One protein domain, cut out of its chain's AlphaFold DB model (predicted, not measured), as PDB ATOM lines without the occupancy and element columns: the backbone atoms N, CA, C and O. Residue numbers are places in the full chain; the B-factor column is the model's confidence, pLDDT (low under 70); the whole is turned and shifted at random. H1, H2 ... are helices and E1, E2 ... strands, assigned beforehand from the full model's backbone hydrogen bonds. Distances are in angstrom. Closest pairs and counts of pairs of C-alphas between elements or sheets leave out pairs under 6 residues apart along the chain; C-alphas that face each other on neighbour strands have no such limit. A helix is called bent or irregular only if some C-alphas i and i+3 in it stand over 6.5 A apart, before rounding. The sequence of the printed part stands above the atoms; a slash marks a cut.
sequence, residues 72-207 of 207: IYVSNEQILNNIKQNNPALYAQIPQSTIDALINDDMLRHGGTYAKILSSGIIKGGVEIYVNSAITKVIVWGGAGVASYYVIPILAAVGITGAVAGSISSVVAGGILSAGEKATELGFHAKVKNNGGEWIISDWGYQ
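Overview. This is residues 72 to 207 of the 207 residues of an uncharacterized protein of Lactobacillus otakiensis DSM 19908 = JCM 15040 (UniProt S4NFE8). A twisted wall of five antiparallel strands has H6 and the long, kinked H7 packed over one of its faces, and H1, H2, H3 and H5 gather beyond one end of its strands. At the other end of the strands lie the short H4, beside E4, and the turn of the hairpin E4 and E5. The printed part has 136 residues with seven named helices and five named strands, in the order E1, H1, H2, H3, E2, H4, E3, H5, H6, H7, E4, E5; across the sheet the order is E1, E2, E3, E4, E5. The class is mixed, helices and strands. The whole is compact, with a radius of gyration of the C-alphas of 13.8 A, and only just elongated, spanning 42 by 28 by 24 A.

Along the chain. E1, residues 72 to 74, begins at C-alpha 72 at (264.091, 286.995, 226.202). H1, residues 76 to 86, is 15.3 A long from first to last C-alpha; H2 follows with residues 88 to 93, and H3, residues 96 to 108, is 18.4 A long. E2 is residues 113 to 117, 14.1 A, and H4 is residues 121 to 124. E3, residues 127 to 132, is 16.2 A long, and H5, residues 133 to 142, is 13.9 A. H6, residues 144 to 157, is 20.8 A long. H7, residues 162 to 185, begins at C-alpha 162 at (267.616, 285.545, 208.137) and measures 30.2 A; it is irregular, with C-alphas 178 and 181 9.2 A apart, and has a kink of 93 degrees near residue 179. E4, residues 187 to 195, is 25.3 A long, and E5, residues 198 to 205, is 20.7 A, ending at C-alpha 205 at (261.406, 305.842, 223.136).

Arrangement. In the sheet, E1 and E5 are the edge strands. E1 and E2 are antiparallel, with N 74 and O 113 at 2.8 A. E2 and E3 are antiparallel at 175 degrees, with N 116 and O 128 at 2.8 A. E3 and E4 are antiparallel, with N 129 and O 190 at 2.8 A. The hairpin E4 and E5 has N 191 and O 203 at 2.8 A, within hydrogen-bond range like the pairs before. H6 and H7 are on the same face of the sheet, two layers, helices on one face of a sheet. H6 has a height over the sheet of 10.3 A, lies over E2 and E3, and runs slantwise to the strands, at 56 degrees to E3 on the local plane. H7 touches H6 at a steep tilt of 63 degrees, opposite ways, the closest C-alphas being those of Ala 147 and Ala 173, 5.4 A apart. H7 comes closest to E5 at the C-alphas of Ile 168 and Trp 199, 5.9 A. H5 only grazes the sheet and touches H7, about perpendicular at 78 degrees, closest at the C-alphas of Lys 137 and Thr 184, 4.7 A. H5 and H6 form a helical hairpin, closest at the C-alphas of Ile 139 and Ala 147, 5.0 A. H3 only grazes the sheet, and with residues 101 to 105 alone touches H5 at a shallow tilt of 24 degrees, opposite ways; their closest C-alphas are those of Leu 102 and Ala 134, 6.0 A. H1 touches H6, only just about perpendicular at 70.3 degrees, closest at the C-alphas of Ile 79 and Tyr 150, 6.1 A. H2 touches H1, closest at the C-alphas of Lys 84 and Tyr 91, 5.3 A, and is apart from H3. H4 stands at the sheet's level, and its closest C-alpha pair with E4 is Ile 123 and Asn 194, 6.0 A. Every O i to N i+4 pair is within hydrogen-bond range in H1, H2 and H5, against 8 of 9 in H3, 5 of 10 in H6 and 17 of 20 in H7; H4 is too short for such a pair.

Size, cuts and confidence. The two C-alphas farthest apart are those of Ser 97 and Gly 196, 42.8 A. The printed part has no cut and ends at residue 207, the chain's last residue. No link between named elements is long; each is tight. The mean pLDDT of the printed part is 79.6, and it is under 70 at residue 87, residues 105 to 111, residue 121, residues 123 to 124 and residues 144 to 145.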
ATOM      1  N   ILE A  72     262.784 287.643 226.165       79.00
ATOM      2  CA  ILE A  72     264.091 286.995 226.202       79.00
ATOM      3  C   ILE A  72     265.153 288.075 226.356       79.00
ATOM      4  O   ILE A  72     265.312 288.941 225.493       79.00
ATOM      5  N   TYR A  73     265.859 288.016 227.481       80.44
ATOM      6  CA  TYR A  73     267.003 288.869 227.767       80.44
ATOM      7  C   TYR A  73     268.264 288.271 227.154       80.44
ATOM      8  O   TYR A  73     268.460 287.055 227.160       80.44
ATOM      9  N   VAL A  74     269.121 289.146 226.649       78.12
ATOM     10  CA  VAL A  74     270.418 288.809 226.078       78.12
ATOM     11  C   VAL A  74     271.469 289.624 226.811       78.12
ATOM     12  O   VAL A  74     271.374 290.851 226.877       78.12
ATOM     13  N   SER A  75     272.458 288.933 227.375       80.44
ATOM     14  CA  SER A  75     273.556 289.590 228.084       80.44
ATOM     15  C   SER A  75     274.469 290.327 227.104       80.44
ATOM     16  O   SER A  75     274.631 289.920 225.945       80.44
ATOM     17  N   ASN A  76     275.122 291.395 227.560       79.56
ATOM     18  CA  ASN A  76     276.088 292.107 226.717       79.56
ATOM     19  C   ASN A  76     277.254 291.185 226.326       79.56
ATOM     20  O   ASN A  76     277.769 291.272 225.212       79.56
ATOM     21  N   GLU A  77     277.621 290.248 227.206       81.50
ATOM     22  CA  GLU A  77     278.619 289.216 226.923       81.50
ATOM     23  C   GLU A  77     278.190 288.293 225.771       81.50
ATOM     24  O   GLU A  77     278.994 288.001 224.883       81.50
ATOM     25  N   GLN A  78     276.925 287.860 225.727       79.50
ATOM     26  CA  GLN A  78     276.410 287.047 224.620       79.50
ATOM     27  C   GLN A  78     276.487 287.798 223.288       79.50
ATOM     28  O   GLN A  78     276.878 287.213 222.274       79.50
ATOM     29  N   ILE A  79     276.171 289.095 223.292       80.12
ATOM     30  CA  ILE A  79     276.267 289.935 222.094       80.12
ATOM     31  C   ILE A  79     277.733 290.073 221.663       80.12
ATOM     32  O   ILE A  79     278.058 289.827 220.501       80.12
ATOM     33  N   LEU A  80     278.640 290.380 222.592       81.81
ATOM     34  CA  LEU A  80     280.076 290.488 222.319       81.81
ATOM     35  C   LEU A  80     280.667 289.183 221.769       81.81
ATOM     36  O   LEU A  80     281.409 289.211 220.784       81.81
ATOM     37  N   ASN A  81     280.305 288.040 222.350       83.50
ATOM     38  CA  ASN A  81     280.740 286.727 221.878       83.50
ATOM     39  C   ASN A  81     280.212 286.422 220.474       83.50
ATOM     40  O   ASN A  81     280.954 285.892 219.643       83.50
ATOM     41  N   ASN A  82     278.967 286.801 220.175       76.81
ATOM     42  CA  ASN A  82     278.416 286.655 218.832       76.81
ATOM     43  C   ASN A  82     279.198 287.492 217.806       76.81
ATOM     44  O   ASN A  82     279.546 286.986 216.740       76.81
ATOM     45  N   ILE A  83     279.545 288.736 218.146       76.62
ATOM     46  CA  ILE A  83     280.343 289.610 217.275       76.62
ATOM     47  C   ILE A  83     281.738 289.028 217.078       76.62
ATOM     48  O   ILE A  83     282.215 288.956 215.951       76.62
ATOM     49  N   LYS A  84     282.374 288.546 218.146       82.50
ATOM     50  CA  LYS A  84     283.688 287.899 218.071       82.50
ATOM     51  C   LYS A  84     283.693 286.703 217.116       82.50
ATOM     52  O   LYS A  84     284.675 286.505 216.406       82.50
ATOM     53  N   GLN A  85     282.612 285.920 217.095       78.75
ATOM     54  CA  GLN A  85     282.474 284.746 216.230       78.75
ATOM     55  C   GLN A  85     282.121 285.107 214.782       78.75
ATOM     56  O   GLN A  85     282.714 284.559 213.858       78.75
ATOM     57  N   ASN A  86     281.173 286.024 214.577       70.69
ATOM     58  CA  ASN A  86     280.607 286.309 213.252       70.69
ATOM     59  C   ASN A  86     281.286 287.480 212.528       70.69
ATOM     60  O   ASN A  86     281.211 287.570 211.304       70.69
ATOM     61  N   ASN A  87     281.937 288.387 213.257       69.50
ATOM     62  CA  ASN A  87     282.689 289.510 212.704       69.50
ATOM     63  C   ASN A  87     283.910 289.865 213.583       69.50
ATOM     64  O   ASN A  87     283.920 290.888 214.279       69.50
ATOM     65  N   PRO A  88     284.975 289.042 213.546       76.50
ATOM     66  CA  PRO A  88     286.165 289.252 214.369       76.50
ATOM     67  C   PRO A  88     286.896 290.565 214.050       76.50
ATOM     68  O   PRO A  88     287.529 291.138 214.934       76.50
ATOM     69  N   ALA A  89     286.791 291.065 212.813       76.62
ATOM     70  CA  ALA A  89     287.378 292.343 212.417       76.62
ATOM     71  C   ALA A  89     286.700 293.519 213.132       76.62
ATOM     72  O   ALA A  89     287.390 294.395 213.646       76.62
ATOM     73  N   LEU A  90     285.364 293.508 213.219       72.62
ATOM     74  CA  LEU A  90     284.621 294.492 214.002       72.62
ATOM     75  C   LEU A  90     284.927 294.353 215.493       72.62
ATOM     76  O   LEU A  90     285.180 295.359 216.144       72.62
ATOM     77  N   TYR A  91     284.965 293.127 216.025       80.38
ATOM     78  CA  TYR A  91     285.307 292.905 217.433       80.38
ATOM     79  C   TYR A  91     286.671 293.514 217.794       80.38
ATOM     80  O   TYR A  91     286.804 294.173 218.819       80.38
ATOM     81  N   ALA A  92     287.673 293.350 216.924       81.00
ATOM     82  CA  ALA A  92     289.010 293.908 217.118       81.00
ATOM     83  C   ALA A  92     289.061 295.449 217.069       81.00
ATOM     84  O   ALA A  92     290.028 296.037 217.549       81.00
ATOM     85  N   GLN A  93     288.047 296.106 216.495       79.19
ATOM     86  CA  GLN A  93     287.937 297.569 216.467       79.19
ATOM     87  C   GLN A  93     287.288 298.142 217.734       79.19
ATOM     88  O   GLN A  93     287.371 299.350 217.959       79.19
ATOM     89  N   ILE A  94     286.650 297.308 218.561       77.81
ATOM     90  CA  ILE A  94     286.032 297.750 219.811       77.81
ATOM     91  C   ILE A  94     287.150 298.001 220.838       77.81
ATOM     92  O   ILE A  94     287.907 297.078 221.146       77.81
ATOM     93  N   PRO A  95     287.272 299.215 221.408       79.81
ATOM     94  CA  PRO A  95     288.252 299.478 222.455       79.81
ATOM     95  C   PRO A  95     288.042 298.564 223.667       79.81
ATOM     96  O   PRO A  95     286.907 298.346 224.092       79.81
ATOM     97  N   GLN A  96     289.129 298.087 224.283       82.19
ATOM     98  CA  GLN A  96     289.035 297.215 225.462       82.19
ATOM     99  C   GLN A  96     288.254 297.879 226.607       82.19
ATOM    100  O   GLN A  96     287.418 297.239 227.229       82.19
ATOM    101  N   SER A  97     288.424 299.189 226.807       78.50
ATOM    102  CA  SER A  97     287.647 299.959 227.785       78.50
ATOM    103  C   SER A  97     286.137 299.934 227.518       78.50
ATOM    104  O   SER A  97     285.348 299.981 228.458       78.50
ATOM    105  N   THR A  98     285.716 299.841 226.254       77.62
ATOM    106  CA  THR A  98     284.306 299.696 225.868       77.62
ATOM    107  C   THR A  98     283.800 298.282 226.132       77.62
ATOM    108  O   THR A  98     282.674 298.129 226.598       77.62
ATOM    109  N   ILE A  99     284.620 297.259 225.878       81.81
ATOM    110  CA  ILE A  99     284.300 295.862 226.213       81.81
ATOM    111  C   ILE A  99     284.104 295.722 227.727       81.81
ATOM    112  O   ILE A  99     283.084 295.200 228.171       81.81
ATOM    113  N   ASP A 100     285.035 296.257 228.515       81.38
ATOM    114  CA  ASP A 100     284.976 296.202 229.975       81.38
ATOM    115  C   ASP A 100     283.764 296.980 230.508       81.38
ATOM    116  O   ASP A 100     283.066 296.510 231.405       81.38
ATOM    117  N   ALA A 101     283.459 298.147 229.927       75.25
ATOM    118  CA  ALA A 101     282.262 298.912 230.268       75.25
ATOM    119  C   ALA A 101     280.972 298.145 229.940       75.25
ATOM    120  O   ALA A 101     280.061 298.132 230.756       75.25
ATOM    121  N   LEU A 102     280.896 297.470 228.788       76.75
ATOM    122  CA  LEU A 102     279.733 296.664 228.400       76.75
ATOM    123  C   LEU A 102     279.483 295.498 229.361       76.75
ATOM    124  O   LEU A 102     278.333 295.229 229.702       76.75
ATOM    125  N   ILE A 103     280.546 294.820 229.795       80.25
ATOM    126  CA  ILE A 103     280.460 293.700 230.740       80.25
ATOM    127  C   ILE A 103     280.059 294.205 232.135       80.25
ATOM    128  O   ILE A 103     279.170 293.637 232.764       80.25
ATOM    129  N   ASN A 104     280.657 295.305 232.600       73.38
ATOM    130  CA  ASN A 104     280.357 295.874 233.915       73.38
ATOM    131  C   ASN A 104     278.959 296.514 233.986       73.38
ATOM    132  O   ASN A 104     278.281 296.393 235.005       73.38
ATOM    133  N   ASP A 105     278.497 297.157 232.909       68.81
ATOM    134  CA  ASP A 105     277.158 297.754 232.838       68.81
ATOM    135  C   ASP A 105     276.055 296.691 232.906       68.81
ATOM    136  O   ASP A 105     274.985 296.959 233.456       68.81
ATOM    137  N   ASP A 106     276.320 295.487 232.393       65.19
ATOM    138  CA  ASP A 106     275.391 294.355 232.470       65.19
ATOM    139  C   ASP A 106     275.143 293.914 233.922       65.19
ATOM    140  O   ASP A 106     274.056 293.461 234.265       65.19
ATOM    141  N   MET A 107     276.133 294.109 234.802       56.69
ATOM    142  CA  MET A 107     276.032 293.787 236.228       56.69
ATOM    143  C   MET A 107     275.363 294.884 237.066       56.69
ATOM    144  O   MET A 107     274.880 294.603 238.163       56.69
ATOM    145  N   LEU A 108     275.365 296.135 236.593       55.31
ATOM    146  CA  LEU A 108     274.951 297.307 237.377       55.31
ATOM    147  C   LEU A 108     273.570 297.857 236.994       55.31
ATOM    148  O   LEU A 108     272.983 298.619 237.765       55.31
ATOM    149  N   ARG A 109     273.036 297.506 235.819       52.84
ATOM    150  CA  ARG A 109     271.779 298.072 235.307       52.84
ATOM    151  C   ARG A 109     270.606 297.103 235.435       52.84
ATOM    152  O   ARG A 109     270.666 295.957 235.013       52.84
ATOM    153  N   HIS A 110     269.486 297.616 235.950       45.50
ATOM    154  CA  HIS A 110     268.183 296.939 236.067       45.50
ATOM    155  C   HIS A 110     267.469 296.739 234.707       45.50
ATOM    156  O   HIS A 110     266.261 296.943 234.591       45.50
ATOM    157  N   GLY A 111     268.191 296.375 233.650       54.94
ATOM    158  CA  GLY A 111     267.604 296.241 232.320       54.94
ATOM    159  C   GLY A 111     268.620 295.745 231.312       54.94
ATOM    160  O   GLY A 111     269.275 296.546 230.644       54.94
ATOM    161  N   GLY A 112     268.748 294.423 231.216       70.75
ATOM    162  CA  GLY A 112     269.461 293.784 230.117       70.75
ATOM    163  C   GLY A 112     268.790 294.103 228.783       70.75
ATOM    164  O   GLY A 112     267.601 294.424 228.717       70.75
ATOM    165  N   THR A 113     269.562 294.008 227.711       81.50
ATOM    166  CA  THR A 113     269.034 294.087 226.349       81.50
ATOM    167  C   THR A 113     268.025 292.952 226.144       81.50
ATOM    168  O   THR A 113     268.305 291.814 226.519       81.50
ATOM    169  N   TYR A 114     266.844 293.226 225.588       82.62
ATOM    170  CA  TYR A 114     265.812 292.198 225.411       82.62
ATOM    171  C   TYR A 114     265.083 292.309 224.078       82.62
ATOM    172  O   TYR A 114     264.983 293.382 223.480       82.62
ATOM    173  N   ALA A 115     264.511 291.188 223.648       84.56
ATOM    174  CA  ALA A 115     263.462 291.168 222.641       84.56
ATOM    175  C   ALA A 115     262.249 290.385 223.143       84.56
ATOM    176  O   ALA A 115     262.358 289.441 223.929       84.56
ATOM    177  N   LYS A 116     261.076 290.785 222.664       84.44
ATOM    178  CA  LYS A 116     259.794 290.158 222.956       84.44
ATOM    179  C   LYS A 116     258.947 290.096 221.698       84.44
ATOM    180  O   LYS A 116     258.713 291.109 221.045       84.44
ATOM    181  N   ILE A 117     258.428 288.916 221.379       82.06
ATOM    182  CA  ILE A 117     257.392 288.786 220.350       82.06
ATOM    183  C   ILE A 117     256.065 289.244 220.957       82.06
ATOM    184  O   ILE A 117     255.660 288.778 222.022       82.06
ATOM    185  N   LEU A 118     255.380 290.165 220.283       83.62
ATOM    186  CA  LEU A 118     254.092 290.676 220.746       83.62
ATOM    187  C   LEU A 118     252.992 289.619 220.554       83.62
ATOM    188  O   LEU A 118     253.082 288.771 219.670       83.62
ATOM    189  N   SER A 119     251.933 289.671 221.369       70.44
ATOM    190  CA  SER A 119     250.951 288.579 221.545       70.44
ATOM    191  C   SER A 119     250.266 288.076 220.266       70.44
ATOM    192  O   SER A 119     249.749 286.964 220.246       70.44
ATOM    193  N   SER A 120     250.263 288.852 219.179       71.44
ATOM    194  CA  SER A 120     249.733 288.427 217.873       71.44
ATOM    195  C   SER A 120     250.791 287.794 216.947       71.44
ATOM    196  O   SER A 120     250.540 287.612 215.754       71.44
ATOM    197  N   GLY A 121     251.969 287.450 217.473       65.06
ATOM    198  CA  GLY A 121     253.096 286.879 216.736       65.06
ATOM    199  C   GLY A 121     253.882 287.917 215.926       65.06
ATOM    200  O   GLY A 121     253.447 289.052 215.750       65.06
ATOM    201  N   ILE A 122     255.028 287.517 215.370       71.38
ATOM    202  CA  ILE A 122     255.944 288.414 214.637       71.38
ATOM    203  C   ILE A 122     255.243 289.114 213.456       71.38
ATOM    204  O   ILE A 122     255.419 290.310 213.255       71.38
ATOM    205  N   ILE A 123     254.402 288.394 212.704       68.69
ATOM    206  CA  ILE A 123     253.778 288.907 211.469       68.69
ATOM    207  C   ILE A 123     252.631 289.889 211.751       68.69
ATOM    208  O   ILE A 123     252.520 290.896 211.057       68.69
ATOM    209  N   LYS A 124     251.763 289.612 212.738       67.38
ATOM    210  CA  LYS A 124     250.578 290.451 213.020       67.38
ATOM    211  C   LYS A 124     250.765 291.387 214.215       67.38
ATOM    212  O   LYS A 124     250.171 292.459 214.236       67.38
ATOM    213  N   GLY A 125     251.545 290.968 215.208       70.81
ATOM    214  CA  GLY A 125     251.806 291.707 216.443       70.81
ATOM    215  C   GLY A 125     253.107 292.494 216.405       70.81
ATOM    216  O   GLY A 125     253.138 293.615 216.897       70.81
ATOM    217  N   GLY A 126     254.150 291.942 215.787       84.75
ATOM    218  CA  GLY A 126     255.476 292.549 215.727       84.75
ATOM    219  C   GLY A 126     256.426 292.056 216.819       84.75
ATOM    220  O   GLY A 126     256.173 291.055 217.497       84.75
ATOM    221  N   VAL A 127     257.538 292.766 216.964       88.31
ATOM    222  CA  VAL A 127     258.576 292.527 217.969       88.31
ATOM    223  C   VAL A 127     258.835 293.815 218.740       88.31
ATOM    224  O   VAL A 127     258.943 294.888 218.153       88.31
ATOM    225  N   GLU A 128     258.925 293.715 220.055       89.56
ATOM    226  CA  GLU A 128     259.443 294.771 220.912       89.56
ATOM    227  C   GLU A 128     260.901 294.469 221.235       89.56
ATOM    228  O   GLU A 128     261.248 293.331 221.548       89.56
ATOM    229  N   ILE A 129     261.757 295.474 221.119       88.69
ATOM    230  CA  ILE A 129     263.192 295.355 221.344       88.69
ATOM    231  C   ILE A 129     263.596 296.501 222.248       88.69
ATOM    232  O   ILE A 129     263.257 297.653 221.977       88.69
ATOM    233  N   TYR A 130     264.357 296.180 223.278       88.31
ATOM    234  CA  TYR A 130     265.068 297.153 224.079       88.31
ATOM    235  C   TYR A 130     266.562 296.896 223.961       88.31
ATOM    236  O   TYR A 130     267.035 295.781 224.177       88.31
ATOM    237  N   VAL A 131     267.291 297.946 223.613       86.38
ATOM    238  CA  VAL A 131     268.743 297.977 223.511       86.38
ATOM    239  C   VAL A 131     269.246 298.888 224.614       86.38
ATOM    240  O   VAL A 131     268.899 300.070 224.654       86.38
ATOM    241  N   ASN A 132     270.064 298.355 225.519       86.38
ATOM    242  CA  ASN A 132     270.585 299.170 226.609       86.38
ATOM    243  C   ASN A 132     271.468 300.317 226.074       86.38
ATOM    244  O   ASN A 132     271.979 300.298 224.947       86.38
ATOM    245  N   SER A 133     271.682 301.342 226.893       81.25
ATOM    246  CA  SER A 133     272.467 302.520 226.498       81.25
ATOM    247  C   SER A 133     273.920 302.197 226.150       81.25
ATOM    248  O   SER A 133     274.503 302.872 225.307       81.25
ATOM    249  N   ALA A 134     274.522 301.171 226.756       78.81
ATOM    250  CA  ALA A 134     275.906 300.792 226.472       78.81
ATOM    251  C   ALA A 134     276.068 300.271 225.035       78.81
ATOM    252  O   ALA A 134     276.932 300.743 224.296       78.81
ATOM    253  N   ILE A 135     275.182 299.377 224.597       81.44
ATOM    254  CA  ILE A 135     275.134 298.893 223.215       81.44
ATOM    255  C   ILE A 135     274.743 300.041 222.281       81.44
ATOM    256  O   ILE A 135     275.360 300.237 221.236       81.44
ATOM    257  N   THR A 136     273.786 300.871 222.694       84.00
ATOM    258  CA  THR A 136     273.344 302.035 221.919       84.00
ATOM    259  C   THR A 136     274.484 303.028 221.656       84.00
ATOM    260  O   THR A 136     274.611 303.522 220.537       84.00
ATOM    261  N   LYS A 137     275.382 303.263 222.627       81.44
ATOM    262  CA  LYS A 137     276.615 304.055 222.439       81.44
ATOM    263  C   LYS A 137     277.490 303.492 221.331       81.44
ATOM    264  O   LYS A 137     277.937 304.247 220.471       81.44
ATOM    265  N   VAL A 138     277.718 302.181 221.339       75.69
ATOM    266  CA  VAL A 138     278.547 301.528 220.319       75.69
ATOM    267  C   VAL A 138     277.902 301.636 218.942       75.69
ATOM    268  O   VAL A 138     278.596 301.897 217.964       75.69
ATOM    269  N   ILE A 139     276.578 301.513 218.867       83.62
ATOM    270  CA  ILE A 139     275.830 301.679 217.620       83.62
ATOM    271  C   ILE A 139     275.933 303.111 217.092       83.62
ATOM    272  O   ILE A 139     276.202 303.306 215.910       83.62
ATOM    273  N   VAL A 140     275.747 304.119 217.947       81.38
ATOM    274  CA  VAL A 140     275.854 305.528 217.540       81.38
ATOM    275  C   VAL A 140     277.279 305.873 217.107       81.38
ATOM    276  O   VAL A 140     277.459 306.589 216.125       81.38
ATOM    277  N   TRP A 141     278.289 305.323 217.781       75.06
ATOM    278  CA  TRP A 141     279.693 305.551 217.439       75.06
ATOM    279  C   TRP A 141     280.132 304.816 216.164       75.06
ATOM    280  O   TRP A 141     280.841 305.380 215.336       75.06
ATOM    281  N   GLY A 142     279.691 303.568 215.989       70.00
ATOM    282  CA  GLY A 142     280.035 302.715 214.849       70.00
ATOM    283  C   GLY A 142     279.142 302.896 213.615       70.00
ATOM    284  O   GLY A 142     279.472 302.418 212.530       70.00
ATOM    285  N   GLY A 143     278.006 303.580 213.756       72.75
ATOM    286  CA  GLY A 143     277.031 303.786 212.690       72.75
ATOM    287  C   GLY A 143     276.172 302.553 212.373       72.75
ATOM    288  O   GLY A 143     276.201 301.518 213.043       72.75
ATOM    289  N   ALA A 144     275.377 302.663 211.302       65.19
ATOM    290  CA  ALA A 144     274.345 301.677 210.954       65.19
ATOM    291  C   ALA A 144     274.903 300.275 210.663       65.19
ATOM    292  O   ALA A 144     274.265 299.281 211.001       65.19
ATOM    293  N   GLY A 145     276.099 300.189 210.068       64.69
ATOM    294  CA  GLY A 145     276.737 298.908 209.745       64.69
ATOM    295  C   GLY A 145     277.141 298.108 210.983       64.69
ATOM    296  O   GLY A 145     277.163 296.884 210.948       64.69
ATOM    297  N   VAL A 146     277.411 298.790 212.096       70.94
ATOM    298  CA  VAL A 146     277.765 298.158 213.370       70.94
ATOM    299  C   VAL A 146     276.507 297.663 214.081       70.94
ATOM    300  O   VAL A 146     276.492 296.545 214.590       70.94
ATOM    301  N   ALA A 147     275.414 298.427 214.010       74.94
ATOM    302  CA  ALA A 147     274.126 298.105 214.623       74.94
ATOM    303  C   ALA A 147     273.599 296.703 214.313       74.94
ATOM    304  O   ALA A 147     273.072 296.034 215.203       74.94
ATOM    305  N   SER A 148     273.768 296.229 213.078       70.19
ATOM    306  CA  SER A 148     273.271 294.911 212.690       70.19
ATOM    307  C   SER A 148     273.912 293.766 213.454       70.19
ATOM    308  O   SER A 148     273.233 292.804 213.805       70.19
ATOM    309  N   TYR A 149     275.188 293.903 213.803       72.19
ATOM    310  CA  TYR A 149     275.901 292.888 214.568       72.19
ATOM    311  C   TYR A 149     275.457 292.825 216.034       72.19
ATOM    312  O   TYR A 149     275.594 291.779 216.658       72.19
ATOM    313  N   TYR A 150     274.876 293.907 216.560       78.44
ATOM    314  CA  TYR A 150     274.338 293.954 217.920       78.44
ATOM    315  C   TYR A 150     272.860 293.579 217.980       78.44
ATOM    316  O   TYR A 150     272.440 292.926 218.927       78.44
ATOM    317  N   VAL A 151     272.068 293.957 216.973       81.69
ATOM    318  CA  VAL A 151     270.611 293.759 216.990       81.69
ATOM    319  C   VAL A 151     270.200 292.358 216.528       81.69
ATOM    320  O   VAL A 151     269.268 291.778 217.085       81.69
ATOM    321  N   ILE A 152     270.900 291.772 215.550       82.81
ATOM    322  CA  ILE A 152     270.580 290.428 215.035       82.81
ATOM    323  C   ILE A 152     270.658 289.340 216.122       82.81
ATOM    324  O   ILE A 152     269.740 288.525 216.173       82.81
ATOM    325  N   PRO A 153     271.667 289.298 217.013       77.88
ATOM    326  CA  PRO A 153     271.716 288.301 218.085       77.88
ATOM    327  C   PRO A 153     270.533 288.400 219.053       77.88
ATOM    328  O   PRO A 153     270.012 287.374 219.485       77.88
ATOM    329  N   ILE A 154     270.061 289.621 219.334       82.38
ATOM    330  CA  ILE A 154     268.881 289.862 220.178       82.38
ATOM    331  C   ILE A 154     267.631 289.273 219.512       82.38
ATOM    332  O   ILE A 154     266.837 288.579 220.142       82.38
ATOM    333  N   LEU A 155     267.484 289.500 218.206       83.69
ATOM    334  CA  LEU A 155     266.387 288.953 217.406       83.69
ATOM    335  C   LEU A 155     266.457 287.424 217.286       83.69
ATOM    336  O   LEU A 155     265.434 286.747 217.387       83.69
ATOM    337  N   ALA A 156     267.657 286.871 217.128       80.56
ATOM    338  CA  ALA A 156     267.867 285.432 217.058       80.56
ATOM    339  C   ALA A 156     267.471 284.733 218.366       80.56
ATOM    340  O   ALA A 156     266.950 283.619 218.314       80.56
ATOM    341  N   ALA A 157     267.642 285.394 219.518       75.44
ATOM    342  CA  ALA A 157     267.231 284.862 220.816       75.44
ATOM    343  C   ALA A 157     265.715 284.611 220.897       75.44
ATOM    344  O   ALA A 157     265.293 283.640 221.517       75.44
ATOM    345  N   VAL A 158     264.904 285.415 220.197       75.62
ATOM    346  CA  VAL A 158     263.450 285.204 220.042       75.62
ATOM    347  C   VAL A 158     263.076 284.413 218.782       75.62
ATOM    348  O   VAL A 158     261.915 284.380 218.385       75.62
ATOM    349  N   GLY A 159     264.042 283.765 218.127       77.69
ATOM    350  CA  GLY A 159     263.813 282.930 216.943       77.69
ATOM    351  C   GLY A 159     263.629 283.703 215.631       77.69
ATOM    352  O   GLY A 159     263.282 283.104 214.612       77.69
ATOM    353  N   ILE A 160     263.876 285.017 215.613       81.06
ATOM    354  CA  ILE A 160     263.830 285.837 214.396       81.06
ATOM    355  C   ILE A 160     265.209 285.802 213.730       81.06
ATOM    356  O   ILE A 160     266.183 286.323 214.267       81.06
ATOM    357  N   THR A 161     265.306 285.213 212.536       82.81
ATOM    358  CA  THR A 161     266.580 285.041 211.810       82.81
ATOM    359  C   THR A 161     266.460 285.405 210.322       82.81
ATOM    360  O   THR A 161     265.390 285.784 209.834       82.81
ATOM    361  N   GLY A 162     267.576 285.343 209.589       82.06
ATOM    362  CA  GLY A 162     267.616 285.545 208.137       82.06
ATOM    363  C   GLY A 162     267.215 286.956 207.686       82.06
ATOM    364  O   GLY A 162     267.512 287.949 208.349       82.06
ATOM    365  N   ALA A 163     266.527 287.046 206.543       79.75
ATOM    366  CA  ALA A 163     266.146 288.322 205.925       79.75
ATOM    367  C   ALA A 163     265.211 289.176 206.803       79.75
ATOM    368  O   ALA A 163     265.272 290.407 206.774       79.75
ATOM    369  N   VAL A 164     264.369 288.527 207.615       83.31
ATOM    370  CA  VAL A 164     263.471 289.209 208.557       83.31
ATOM    371  C   VAL A 164     264.277 289.889 209.662       83.31
ATOM    372  O   VAL A 164     264.058 291.069 209.929       83.31
ATOM    373  N   ALA A 165     265.252 289.182 210.247       85.12
ATOM    374  CA  ALA A 165     266.147 289.761 211.246       85.12
ATOM    375  C   ALA A 165     266.948 290.936 210.679       85.12
ATOM    376  O   ALA A 165     267.039 291.973 211.330       85.12
ATOM    377  N   GLY A 166     267.463 290.803 209.451       82.38
ATOM    378  CA  GLY A 166     268.168 291.888 208.765       82.38
ATOM    379  C   GLY A 166     267.299 293.137 208.602       82.38
ATOM    380  O   GLY A 166     267.711 294.225 208.984       82.38
ATOM    381  N   SER A 167     266.062 292.969 208.128       85.88
ATOM    382  CA  SER A 167     265.134 294.089 207.899       85.88
ATOM    383  C   SER A 167     264.756 294.808 209.196       85.88
ATOM    384  O   SER A 167     264.825 296.034 209.274       85.88
ATOM    385  N   ILE A 168     264.395 294.053 210.239       86.56
ATOM    386  CA  ILE A 168     264.071 294.620 211.556       86.56
ATOM    387  C   ILE A 168     265.297 295.322 212.137       86.56
ATOM    388  O   ILE A 168     265.193 296.437 212.645       86.56
ATOM    389  N   SER A 169     266.467 294.699 212.022       87.81
ATOM    390  CA  SER A 169     267.715 295.258 212.517       87.81
ATOM    391  C   SER A 169     268.068 296.591 211.858       87.81
ATOM    392  O   SER A 169     268.431 297.523 212.573       87.81
ATOM    393  N   SER A 170     267.910 296.721 210.538       86.06
ATOM    394  CA  SER A 170     268.144 297.988 209.832       86.06
ATOM    395  C   SER A 170     267.216 299.101 210.316       86.06
ATOM    396  O   SER A 170     267.647 300.237 210.511       86.06
ATOM    397  N   VAL A 171     265.948 298.772 210.558       88.00
ATOM    398  CA  VAL A 171     264.935 299.726 211.021       88.00
ATOM    399  C   VAL A 171     265.232 300.187 212.451       88.00
ATOM    400  O   VAL A 171     265.219 301.384 212.731       88.00
ATOM    401  N   VAL A 172     265.586 299.258 213.342       89.00
ATOM    402  CA  VAL A 172     265.993 299.554 214.728       89.00
ATOM    403  C   VAL A 172     267.273 300.384 214.760       89.00
ATOM    404  O   VAL A 172     267.343 301.368 215.492       89.00
ATOM    405  N   ALA A 173     268.261 300.038 213.933       87.56
ATOM    406  CA  ALA A 173     269.495 300.801 213.784       87.56
ATOM    407  C   ALA A 173     269.221 302.247 213.356       87.56
ATOM    408  O   ALA A 173     269.750 303.179 213.959       87.56
ATOM    409  N   GLY A 174     268.356 302.444 212.355       84.94
ATOM    410  CA  GLY A 174     267.924 303.772 211.925       84.94
ATOM    411  C   GLY A 174     267.240 304.558 213.048       84.94
ATOM    412  O   GLY A 174     267.526 305.743 213.227       84.94
ATOM    413  N   GLY A 175     266.403 303.891 213.850       85.38
ATOM    414  CA  GLY A 175     265.779 304.476 215.038       85.38
ATOM    415  C   GLY A 175     266.800 304.938 216.080       85.38
ATOM    416  O   GLY A 175     266.757 306.090 216.505       85.38
ATOM    417  N   ILE A 176     267.762 304.080 216.423       88.06
ATOM    418  CA  ILE A 176     268.838 304.388 217.376       88.06
ATOM    419  C   ILE A 176     269.660 305.597 216.919       88.06
ATOM    420  O   ILE A 176     269.876 306.530 217.691       88.06
ATOM    421  N   LEU A 177     270.095 305.602 215.658       87.00
ATOM    422  CA  LEU A 177     270.908 306.692 215.113       87.00
ATOM    423  C   LEU A 177     270.141 308.016 215.083       87.00
ATOM    424  O   LEU A 177     270.713 309.061 215.384       87.00
ATOM    425  N   SER A 178     268.843 307.968 214.775       85.56
ATOM    426  CA  SER A 178     267.970 309.149 214.800       85.56
ATOM    427  C   SER A 178     267.734 309.665 216.222       85.56
ATOM    428  O   SER A 178     267.560 310.863 216.431       85.56
ATOM    429  N   ALA A 179     267.729 308.766 217.205       84.12
ATOM    430  CA  ALA A 179     267.500 309.088 218.604       84.12
ATOM    431  C   ALA A 179     268.739 309.691 219.302       84.12
ATOM    432  O   ALA A 179     268.583 310.380 220.315       84.12
ATOM    433  N   GLY A 180     269.939 309.484 218.742       83.19
ATOM    434  CA  GLY A 180     271.166 310.209 219.083       83.19
ATOM    435  C   GLY A 180     271.580 310.091 220.553       83.19
ATOM    436  O   GLY A 180     271.520 309.016 221.147       83.19
ATOM    437  N   GLU A 181     272.000 311.212 221.147       83.25
ATOM    438  CA  GLU A 181     272.541 311.274 222.517       83.25
ATOM    439  C   GLU A 181     271.570 310.751 223.582       83.25
ATOM    440  O   GLU A 181     271.967 310.060 224.514       83.25
ATOM    441  N   LYS A 182     270.262 310.972 223.422       81.81
ATOM    442  CA  LYS A 182     269.282 310.458 224.394       81.81
ATOM    443  C   LYS A 182     269.270 308.932 224.458       81.81
ATOM    444  O   LYS A 182     269.092 308.349 225.524       81.81
ATOM    445  N   ALA A 183     269.473 308.285 223.312       84.44
ATOM    446  CA  ALA A 183     269.520 306.833 223.223       84.44
ATOM    447  C   ALA A 183     270.811 306.285 223.852       84.44
ATOM    448  O   ALA A 183     270.803 305.228 224.479       84.44
ATOM    449  N   THR A 184     271.920 307.020 223.730       81.94
ATOM    450  CA  THR A 184     273.194 306.635 224.342       81.94
ATOM    451  C   THR A 184     273.211 306.831 225.858       81.94
ATOM    452  O   THR A 184     273.944 306.124 226.546       81.94
ATOM    453  N   GLU A 185     272.409 307.744 226.403       80.56
ATOM    454  CA  GLU A 185     272.301 307.971 227.848       80.56
ATOM    455  C   GLU A 185     271.398 306.948 228.542       80.56
ATOM    456  O   GLU A 185     271.809 306.312 229.517       80.56
ATOM    457  N   LEU A 186     270.183 306.782 228.021       80.06
ATOM    458  CA  LEU A 186     269.125 306.013 228.673       80.06
ATOM    459  C   LEU A 186     269.104 304.577 228.132       80.06
ATOM    460  O   LEU A 186     269.374 303.612 228.843       80.06
ATOM    461  N   GLY A 187     269.033 304.452 226.816       83.75
ATOM    462  CA  GLY A 187     268.780 303.206 226.112       83.75
ATOM    463  C   GLY A 187     267.696 303.461 225.079       83.75
ATOM    464  O   GLY A 187     267.085 304.533 225.048       83.75
ATOM    465  N   PHE A 188     267.461 302.495 224.205       89.31
ATOM    466  CA  PHE A 188     266.488 302.624 223.133       89.31
ATOM    467  C   PHE A 188     265.500 301.471 223.184       89.31
ATOM    468  O   PHE A 188     265.906 300.313 223.131       89.31
ATOM    469  N   HIS A 189     264.207 301.777 223.235       89.75
ATOM    470  CA  HIS A 189     263.160 300.778 223.036       89.75
ATOM    471  C   HIS A 189     262.396 301.067 221.747       89.75
ATOM    472  O   HIS A 189     262.129 302.223 221.417       89.75
ATOM    473  N   ALA A 190     262.001 300.017 221.030       90.62
ATOM    474  CA  ALA A 190     261.152 300.127 219.852       90.62
ATOM    475  C   ALA A 190     260.235 298.919 219.685       90.62
ATOM    476  O   ALA A 190     260.636 297.776 219.901       90.62
ATOM    477  N   LYS A 191     259.017 299.175 219.204       90.94
ATOM    478  CA  LYS A 191     258.098 298.157 218.689       90.94
ATOM    479  C   LYS A 191     258.112 298.197 217.176       90.94
ATOM    480  O   LYS A 191     257.688 299.183 216.568       90.94
ATOM    481  N   VAL A 192     258.551 297.111 216.564       90.56
ATOM    482  CA  VAL A 192     258.649 296.958 215.116       90.56
ATOM    483  C   VAL A 192     257.538 296.036 214.632       90.56
ATOM    484  O   VAL A 192     257.356 294.945 215.168       90.56
ATOM    485  N   LYS A 193     256.796 296.450 213.606       90.38
ATOM    486  CA  LYS A 193     255.710 295.655 213.009       90.38
ATOM    487  C   LYS A 193     255.865 295.549 211.499       90.38
ATOM    488  O   LYS A 193     256.456 296.429 210.876       90.38
ATOM    489  N   ASN A 194     255.305 294.494 210.917       88.06
ATOM    490  CA  ASN A 194     255.211 294.367 209.469       88.06
ATOM    491  C   ASN A 194     254.017 295.183 208.942       88.06
ATOM    492  O   ASN A 194     252.909 295.085 209.468       88.06
ATOM    493  N   ASN A 195     254.243 295.983 207.907       84.62
ATOM    494  CA  ASN A 195     253.248 296.796 207.223       84.62
ATOM    495  C   ASN A 195     253.273 296.467 205.726       84.62
ATOM    496  O   ASN A 195     253.931 297.141 204.940       84.62
ATOM    497  N   GLY A 196     252.589 295.389 205.335       81.56
ATOM    498  CA  GLY A 196     252.467 295.009 203.924       81.56
ATOM    499  C   GLY A 196     253.779 294.541 203.282       81.56
ATOM    500  O   GLY A 196     253.984 294.770 202.096       81.56
ATOM    501  N   GLY A 197     254.660 293.894 204.052       80.38
ATOM    502  CA  GLY A 197     255.956 293.393 203.581       80.38
ATOM    503  C   GLY A 197     257.156 294.221 204.041       80.38
ATOM    504  O   GLY A 197     258.266 293.697 204.068       80.38
ATOM    505  N   GLU A 198     256.940 295.454 204.497       83.94
ATOM    506  CA  GLU A 198     257.981 296.315 205.064       83.94
ATOM    507  C   GLU A 198     257.953 296.278 206.597       83.94
ATOM    508  O   GLU A 198     256.884 296.241 207.206       83.94
ATOM    509  N   TRP A 199     259.116 296.286 207.245       87.62
ATOM    510  CA  TRP A 199     259.208 296.405 208.701       87.62
ATOM    511  C   TRP A 199     259.316 297.876 209.092       87.62
ATOM    512  O   TRP A 199     260.159 298.589 208.560       87.62
ATOM    513  N   ILE A 200     258.481 298.335 210.026       87.75
ATOM    514  CA  ILE A 200     258.456 299.737 210.466       87.75
ATOM    515  C   ILE A 200     258.468 299.845 211.989       87.75
ATOM    516  O   ILE A 200     257.864 299.019 212.680       87.75
ATOM    517  N   ILE A 201     259.098 300.898 212.515       89.25
ATOM    518  CA  ILE A 201     258.932 301.293 213.919       89.25
ATOM    519  C   ILE A 201     257.521 301.853 214.089       89.25
ATOM    520  O   ILE A 201     257.157 302.863 213.491       89.25
ATOM    521  N   SER A 202     256.720 301.180 214.902       88.62
ATOM    522  CA  SER A 202     255.359 301.592 215.249       88.62
ATOM    523  C   SER A 202     255.274 302.427 216.522       88.62
ATOM    524  O   SER A 202     254.315 303.174 216.683       88.62
ATOM    525  N   ASP A 203     256.260 302.282 217.402       88.50
ATOM    526  CA  ASP A 203     256.377 302.958 218.692       88.50
ATOM    527  C   ASP A 203     257.848 302.900 219.124       88.50
ATOM    528  O   ASP A 203     258.518 301.904 218.829       88.50
ATOM    529  N   TRP A 204     258.363 303.944 219.768       90.44
ATOM    530  CA  TRP A 204     259.739 303.980 220.269       90.44
ATOM    531  C   TRP A 204     259.931 305.029 221.361       90.44
ATOM    532  O   TRP A 204     259.167 305.989 221.472       90.44
ATOM    533  N   GLY A 205     261.007 304.877 222.125       86.12
ATOM    534  CA  GLY A 205     261.406 305.842 223.136       86.12
ATOM    535  C   GLY A 205     262.653 305.398 223.891       86.12
ATOM    536  O   GLY A 205     263.500 304.677 223.363       86.12
ATOM    537  N   TYR A 206     262.748 305.835 225.142       83.88
ATOM    538  CA  TYR A 206     263.915 305.651 226.001       83.88
ATOM    539  C   TYR A 206     263.506 304.978 227.308       83.88
ATOM    540  O   TYR A 206     262.347 305.105 227.716       83.88
ATOM    541  N   GLN A 207     264.434 304.272 227.945       70.94
ATOM    542  CA  GLN A 207     264.235 303.643 229.250       70.94
ATOM    543  C   GLN A 207     265.483 303.814 230.105       70.94
ATOM    544  O   GLN A 207     266.575 303.810 229.503       70.94
TER     545      GLN A 207